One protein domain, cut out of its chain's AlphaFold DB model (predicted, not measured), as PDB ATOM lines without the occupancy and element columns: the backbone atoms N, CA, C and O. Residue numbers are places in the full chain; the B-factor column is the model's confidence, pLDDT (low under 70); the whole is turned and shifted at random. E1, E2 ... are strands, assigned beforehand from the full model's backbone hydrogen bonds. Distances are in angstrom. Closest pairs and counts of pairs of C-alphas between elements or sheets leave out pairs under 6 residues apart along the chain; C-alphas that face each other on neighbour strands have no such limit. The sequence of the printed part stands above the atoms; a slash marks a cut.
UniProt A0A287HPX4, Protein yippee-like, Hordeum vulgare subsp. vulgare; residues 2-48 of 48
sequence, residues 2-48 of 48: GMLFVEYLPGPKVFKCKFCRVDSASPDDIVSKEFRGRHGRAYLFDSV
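AT A GLANCE: This is residues 2 to 48 of the 48 residues of the protein "Protein yippee-like" of Hordeum vulgare subsp. vulgare (UniProt A0A287HPX4). This is a chain of loops with little regular structure, folded back on itself in two places: residues 15 to 16 pair with strand E1 across one turn, and strand E2 pairs with residues 44 to 45 across a longer loop. Residues 2 to 14 lead into the first fold. The printed part has 47 residues, with no named helix and two named strands, E1 then E2, holding 6 of them; the class is all strand. It is loose, with a radius of gyration of the C-alphas of 12.4 A, and only just elongated, spanning 35 by 23 by 15 A.

HOW THE PARTS SIT: Look first at residues 15 to 16, antiparallel to E1, residues 23 to 25. A tight link of 4 residues leads to E2, residues 30 to 32, apart from E1. Both strands pair with no named strand. Further on, residues 36 to 37 pair antiparallel with 40 to 41, then 44 to 45 with E2, also antiparallel.

IN THESE COORDINATES: Find C-alpha 23 at (-5.867, 36.037, -9.170); E1 runs 6.3 A from there to C-alpha 25. E2 runs 5.6 A, from C-alpha 30 to C-alpha 32 at (5.286, 42.631, -23.585).

THE WHOLE: The C-alphas farthest apart, of Gly 2 and Glu 34, are 38.2 A apart. The printed part has no cut, and no printed residue is under 70 in pLDDT.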
ATOM      1  N   GLY A   2     -15.784  19.071  -6.180       80.38
ATOM      2  CA  GLY A   2     -14.424  19.013  -5.628       80.38
ATOM      3  C   GLY A   2     -14.002  20.302  -4.920       80.38
ATOM      4  O   GLY A   2     -14.650  21.336  -5.073       80.38
ATOM      5  N   MET A   3     -12.920  20.225  -4.148       82.94
ATOM      6  CA  MET A   3     -12.316  21.374  -3.470       82.94
ATOM      7  C   MET A   3     -11.535  22.232  -4.476       82.94
ATOM      8  O   MET A   3     -10.807  21.696  -5.309       82.94
ATOM      9  N   LEU A   4     -11.698  23.554  -4.400       79.06
ATOM     10  CA  LEU A   4     -10.907  24.528  -5.154       79.06
ATOM     11  C   LEU A   4      -9.791  25.050  -4.247       79.06
ATOM     12  O   LEU A   4     -10.076  25.583  -3.177       79.06
ATOM     13  N   PHE A   5      -8.543  24.918  -4.688       82.00
ATOM     14  CA  PHE A   5      -7.390  25.532  -4.037       82.00
ATOM     15  C   PHE A   5      -7.080  26.828  -4.777       82.00
ATOM     16  O   PHE A   5      -6.746  26.805  -5.958       82.00
ATOM     17  N   VAL A   6      -7.300  27.954  -4.103       86.75
ATOM     18  CA  VAL A   6      -7.133  29.292  -4.672       86.75
ATOM     19  C   VAL A   6      -5.918  29.935  -4.027       86.75
ATOM     20  O   VAL A   6      -5.870  30.065  -2.805       86.75
ATOM     21  N   GLU A   7      -4.970  30.356  -4.854       86.38
ATOM     22  CA  GLU A   7      -3.793  31.101  -4.424       86.38
ATOM     23  C   GLU A   7      -4.013  32.602  -4.637       86.38
ATOM     24  O   GLU A   7      -4.717  33.023  -5.558       86.38
ATOM     25  N   TYR A   8      -3.451  33.408  -3.738       89.31
ATOM     26  CA  TYR A   8      -3.510  34.864  -3.811       89.31
ATOM     27  C   TYR A   8      -2.132  35.389  -4.188       89.31
ATOM     28  O   TYR A   8      -1.141  35.043  -3.541       89.31
ATOM     29  N   LEU A   9      -2.075  36.230  -5.216       89.69
ATOM     30  CA  LEU A   9      -0.813  36.795  -5.675       89.69
ATOM     31  C   LEU A   9      -0.467  38.036  -4.835       89.69
ATOM     32  O   LEU A   9      -1.331  38.890  -4.605       89.69
ATOM     33  N   PRO A  10       0.782  38.168  -4.355       84.00
ATOM     34  CA  PRO A  10       1.205  39.342  -3.608       84.00
ATOM     35  C   PRO A  10       1.341  40.558  -4.535       84.00
ATOM     36  O   PRO A  10       1.812  40.452  -5.663       84.00
ATOM     37  N   GLY A  11       0.977  41.742  -4.037       82.38
ATOM     38  CA  GLY A  11       1.215  43.010  -4.729       82.38
ATOM     39  C   GLY A  11       0.024  43.972  -4.702       82.38
ATOM     40  O   GLY A  11      -1.101  43.587  -4.386       82.38
ATOM     41  N   PRO A  12       0.248  45.257  -5.032       79.88
ATOM     42  CA  PRO A  12      -0.793  46.284  -4.965       79.88
ATOM     43  C   PRO A  12      -1.817  46.191  -6.107       79.88
ATOM     44  O   PRO A  12      -2.893  46.783  -6.019       79.88
ATOM     45  N   LYS A  13      -1.480  45.505  -7.207       88.19
ATOM     46  CA  LYS A  13      -2.333  45.340  -8.391       88.19
ATOM     47  C   LYS A  13      -2.109  43.949  -8.971       88.19
ATOM     48  O   LYS A  13      -0.968  43.596  -9.230       88.19
ATOM     49  N   VAL A  14      -3.188  43.210  -9.209       93.31
ATOM     50  CA  VAL A  14      -3.171  41.866  -9.806       93.31
ATOM     51  C   VAL A  14      -4.276  41.761 -10.850       93.31
ATOM     52  O   VAL A  14      -5.352  42.353 -10.696       93.31
ATOM     53  N   PHE A  15      -4.025  41.021 -11.926       92.50
ATOM     54  CA  PHE A  15      -5.062  40.662 -12.880       92.50
ATOM     55  C   PHE A  15      -5.916  39.542 -12.300       92.50
ATOM     56  O   PHE A  15      -5.402  38.539 -11.807       92.50
ATOM     57  N   LYS A  16      -7.235  39.717 -12.382       93.00
ATOM     58  CA  LYS A  16      -8.216  38.741 -11.910       93.00
ATOM     59  C   LYS A  16      -9.013  38.201 -13.082       93.00
ATOM     60  O   LYS A  16      -9.393  38.952 -13.987       93.00
ATOM     61  N   CYS A  17      -9.322  36.913 -13.045       91.50
ATOM     62  CA  CYS A  17     -10.206  36.306 -14.029       91.50
ATOM     63  C   CYS A  17     -11.587  36.979 -13.989       91.50
ATOM     64  O   CYS A  17     -12.206  37.104 -12.932       91.50
ATOM     65  N   LYS A  18     -12.123  37.368 -15.149       93.75
ATOM     66  CA  LYS A  18     -13.437  38.028 -15.245       93.75
ATOM     67  C   LYS A  18     -14.588  37.163 -14.708       93.75
ATOM     68  O   LYS A  18     -15.576  37.701 -14.218       93.75
ATOM     69  N   PHE A  19     -14.475  35.841 -14.827       93.81
ATOM     70  CA  PHE A  19     -15.560  34.914 -14.505       93.81
ATOM     71  C   PHE A  19     -15.554  34.499 -13.032       93.81
ATOM     72  O   PHE A  19     -16.581  34.604 -12.367       93.81
ATOM     73  N   CYS A  20     -14.401  34.068 -12.508       91.88
ATOM     74  CA  CYS A  20     -14.283  33.574 -11.131       91.88
ATOM     75  C   CYS A  20     -13.638  34.567 -10.150       91.88
ATOM     76  O   CYS A  20     -13.698  34.338  -8.948       91.88
ATOM     77  N   ARG A  21     -13.062  35.678 -10.633       91.00
ATOM     78  CA  ARG A  21     -12.390  36.733  -9.839       91.00
ATOM     79  C   ARG A  21     -11.140  36.288  -9.068       91.00
ATOM     80  O   ARG A  21     -10.634  37.062  -8.260       91.00
ATOM     81  N   VAL A  22     -10.647  35.082  -9.341       92.88
ATOM     82  CA  VAL A  22      -9.380  34.556  -8.820       92.88
ATOM     83  C   VAL A  22      -8.203  35.281  -9.472       92.88
ATOM     84  O   VAL A  22      -8.303  35.704 -10.630       92.88
ATOM     85  N   ASP A  23      -7.125  35.447  -8.713       93.50
ATOM     86  CA  ASP A  23      -5.867  36.037  -9.170       93.50
ATOM     87  C   ASP A  23      -5.244  35.169 -10.260       93.50
ATOM     88  O   ASP A  23      -5.301  33.946 -10.189       93.50
ATOM     89  N   SER A  24      -4.713  35.803 -11.302       91.69
ATOM     90  CA  SER A  24      -4.246  35.080 -12.488       91.69
ATOM     91  C   SER A  24      -2.924  35.574 -13.057       91.69
ATOM     92  O   SER A  24      -2.363  34.866 -13.870       91.69
ATOM     93  N   ALA A  25      -2.485  36.798 -12.762       93.06
ATOM     94  CA  ALA A  25      -1.157  37.277 -13.147       93.06
ATOM     95  C   ALA A  25      -0.836  38.590 -12.427       93.06
ATOM     96  O   ALA A  25      -1.735  39.396 -12.147       93.06
ATOM     97  N   SER A  26       0.448  38.854 -12.201       92.94
ATOM     98  CA  SER A  26       0.935  40.164 -11.767       92.94
ATOM     99  C   SER A  26       1.233  41.057 -12.983       92.94
ATOM    100  O   SER A  26       1.647  40.569 -14.034       92.94
ATOM    101  N   PRO A  27       1.024  42.384 -12.897       92.00
ATOM    102  CA  PRO A  27       1.473  43.319 -13.926       92.00
ATOM    103  C   PRO A  27       2.994  43.459 -14.014       92.00
ATOM    104  O   PRO A  27       3.466  43.998 -15.014       92.00
ATOM    105  N   ASP A  28       3.722  43.023 -12.987       91.62
ATOM    106  CA  ASP A  28       5.187  43.016 -12.968       91.62
ATOM    107  C   ASP A  28       5.753  41.962 -13.933       91.62
ATOM    108  O   ASP A  28       6.680  42.246 -14.684       91.62
ATOM    109  N   ASP A  29       5.082  40.812 -14.040       92.12
ATOM    110  CA  ASP A  29       5.428  39.719 -14.955       92.12
ATOM    111  C   ASP A  29       5.126  40.015 -16.437       92.12
ATOM    112  O   ASP A  29       5.297  39.141 -17.287       92.12
ATOM    113  N   ILE A  30       4.654  41.217 -16.802       93.88
ATOM    114  CA  ILE A  30       4.392  41.548 -18.212       93.88
ATOM    115  C   ILE A  30       5.713  41.710 -18.968       93.88
ATOM    116  O   ILE A  30       6.378  42.742 -18.879       93.88
ATOM    117  N   VAL A  31       6.003  40.750 -19.842       95.62
ATOM    118  CA  VAL A  31       7.142  40.782 -20.768       95.62
ATOM    119  C   VAL A  31       6.870  41.710 -21.953       95.62
ATOM    120  O   VAL A  31       7.767  42.404 -22.428       95.62
ATOM    121  N   SER A  32       5.631  41.752 -22.460       95.75
ATOM    122  CA  SER A  32       5.286  42.631 -23.585       95.75
ATOM    123  C   SER A  32       3.824  43.068 -23.598       95.75
ATOM    124  O   SER A  32       2.902  42.252 -23.562       95.75
ATOM    125  N   LYS A  33       3.616  44.383 -23.730       94.19
ATOM    126  CA  LYS A  33       2.292  45.020 -23.875       94.19
ATOM    127  C   LYS A  33       1.851  45.184 -25.332       94.19
ATOM    128  O   LYS A  33       0.697  45.518 -25.593       94.19
ATOM    129  N   GLU A  34       2.767  44.969 -26.270       95.94
ATOM    130  CA  GLU A  34       2.531  45.110 -27.712       95.94
ATOM    131  C   GLU A  34       2.308  43.758 -28.397       95.94
ATOM    132  O   GLU A  34       2.111  43.690 -29.611       95.94
ATOM    133  N   PHE A  35       2.300  42.677 -27.615       96.75
ATOM    134  CA  PHE A  35       2.049  41.339 -28.114       96.75
ATOM    135  C   PHE A  35       0.686  41.255 -28.829       96.75
ATOM    136  O   PHE A  35      -0.321  41.860 -28.443       96.75
ATOM    137  N   ARG A  36       0.646  40.500 -29.928       96.44
ATOM    138  CA  ARG A  36      -0.564  40.304 -30.733       96.44
ATOM    139  C   ARG A  36      -0.842  38.818 -30.846       96.44
ATOM    140  O   ARG A  36      -0.083  38.079 -31.461       96.44
ATOM    141  N   GLY A  37      -1.944  38.395 -30.241       92.88
ATOM    142  CA  GLY A  37      -2.469  37.051 -30.408       92.88
ATOM    143  C   GLY A  37      -3.275  36.931 -31.699       92.88
ATOM    144  O   GLY A  37      -3.528  37.906 -32.410       92.88
ATOM    145  N   ARG A  38      -3.772  35.720 -31.961       95.38
ATOM    146  CA  ARG A  38      -4.618  35.411 -33.128       95.38
ATOM    147  C   ARG A  38      -5.837  36.335 -33.275       95.38
ATOM    148  O   ARG A  38      -6.283  36.574 -34.390       95.38
ATOM    149  N   HIS A  39      -6.370  36.846 -32.166       95.12
ATOM    150  CA  HIS A  39      -7.596  37.651 -32.129       95.12
ATOM    151  C   HIS A  39      -7.361  39.149 -31.867       95.12
ATOM    152  O   HIS A  39      -8.325  39.882 -31.666       95.12
ATOM    153  N   GLY A  40      -6.109  39.627 -31.874       94.94
ATOM    154  CA  GLY A  40      -5.790  41.046 -31.677       94.94
ATOM    155  C   GLY A  40      -4.772  41.299 -30.568       94.94
ATOM    156  O   GLY A  40      -3.901  40.469 -30.314       94.94
ATOM    157  N   ARG A  41      -4.847  42.481 -29.938       95.25
ATOM    158  CA  ARG A  41      -3.933  42.884 -28.856       95.25
ATOM    159  C   ARG A  41      -4.044  41.907 -27.684       95.25
ATOM    160  O   ARG A  41      -5.146  41.611 -27.230       95.25
ATOM    161  N   ALA A  42      -2.900  41.470 -27.184       95.00
ATOM    162  CA  ALA A  42      -2.771  40.654 -25.989       95.00
ATOM    163  C   ALA A  42      -1.553  41.126 -25.183       95.00
ATOM    164  O   ALA A  42      -0.692  41.828 -25.704       95.00
ATOM    165  N   TYR A  43      -1.489  40.760 -23.909       94.50
ATOM    166  CA  TYR A  43      -0.307  40.997 -23.085       94.50
ATOM    167  C   TYR A  43       0.383  39.665 -22.842       94.50
ATOM    168  O   TYR A  43      -0.284  38.670 -22.555       94.50
ATOM    169  N   LEU A  44       1.696  39.656 -23.030       95.06
ATOM    170  CA  LEU A  44       2.532  38.496 -22.773       95.06
ATOM    171  C   LEU A  44       3.083  38.600 -21.355       95.06
ATOM    172  O   LEU A  44       3.638  39.643 -21.002       95.06
ATOM    173  N   PHE A  45       2.935  37.526 -20.588       95.06
ATOM    174  CA  PHE A  45       3.424  37.399 -19.220       95.06
ATOM    175  C   PHE A  45       4.496  36.308 -19.157       95.06
ATOM    176  O   PHE A  45       4.417  35.348 -19.925       95.06
ATOM    177  N   ASP A  46       5.472  36.472 -18.269       94.19
ATOM    178  CA  ASP A  46       6.494  35.461 -17.970       94.19
ATOM    179  C   ASP A  46       5.900  34.319 -17.133       94.19
ATOM    180  O   ASP A  46       6.057  33.147 -17.474       94.19
ATOM    181  N   SER A  47       5.118  34.676 -16.106       87.19
ATOM    182  CA  SER A  47       4.443  33.745 -15.200       87.19
ATOM    183  C   SER A  47       2.975  34.136 -14.953       87.19
ATOM    184  O   SER A  47       2.624  35.321 -14.925       87.19
ATOM    185  N   VAL A  48       2.111  33.123 -14.796       84.12
ATOM    186  CA  VAL A  48       0.645  33.200 -14.582       84.12
ATOM    187  C   VAL A  48       0.236  32.297 -13.428       84.12
ATOM    188  O   VAL A  48       0.641  31.114 -13.457       84.12
TER     189      VAL A  48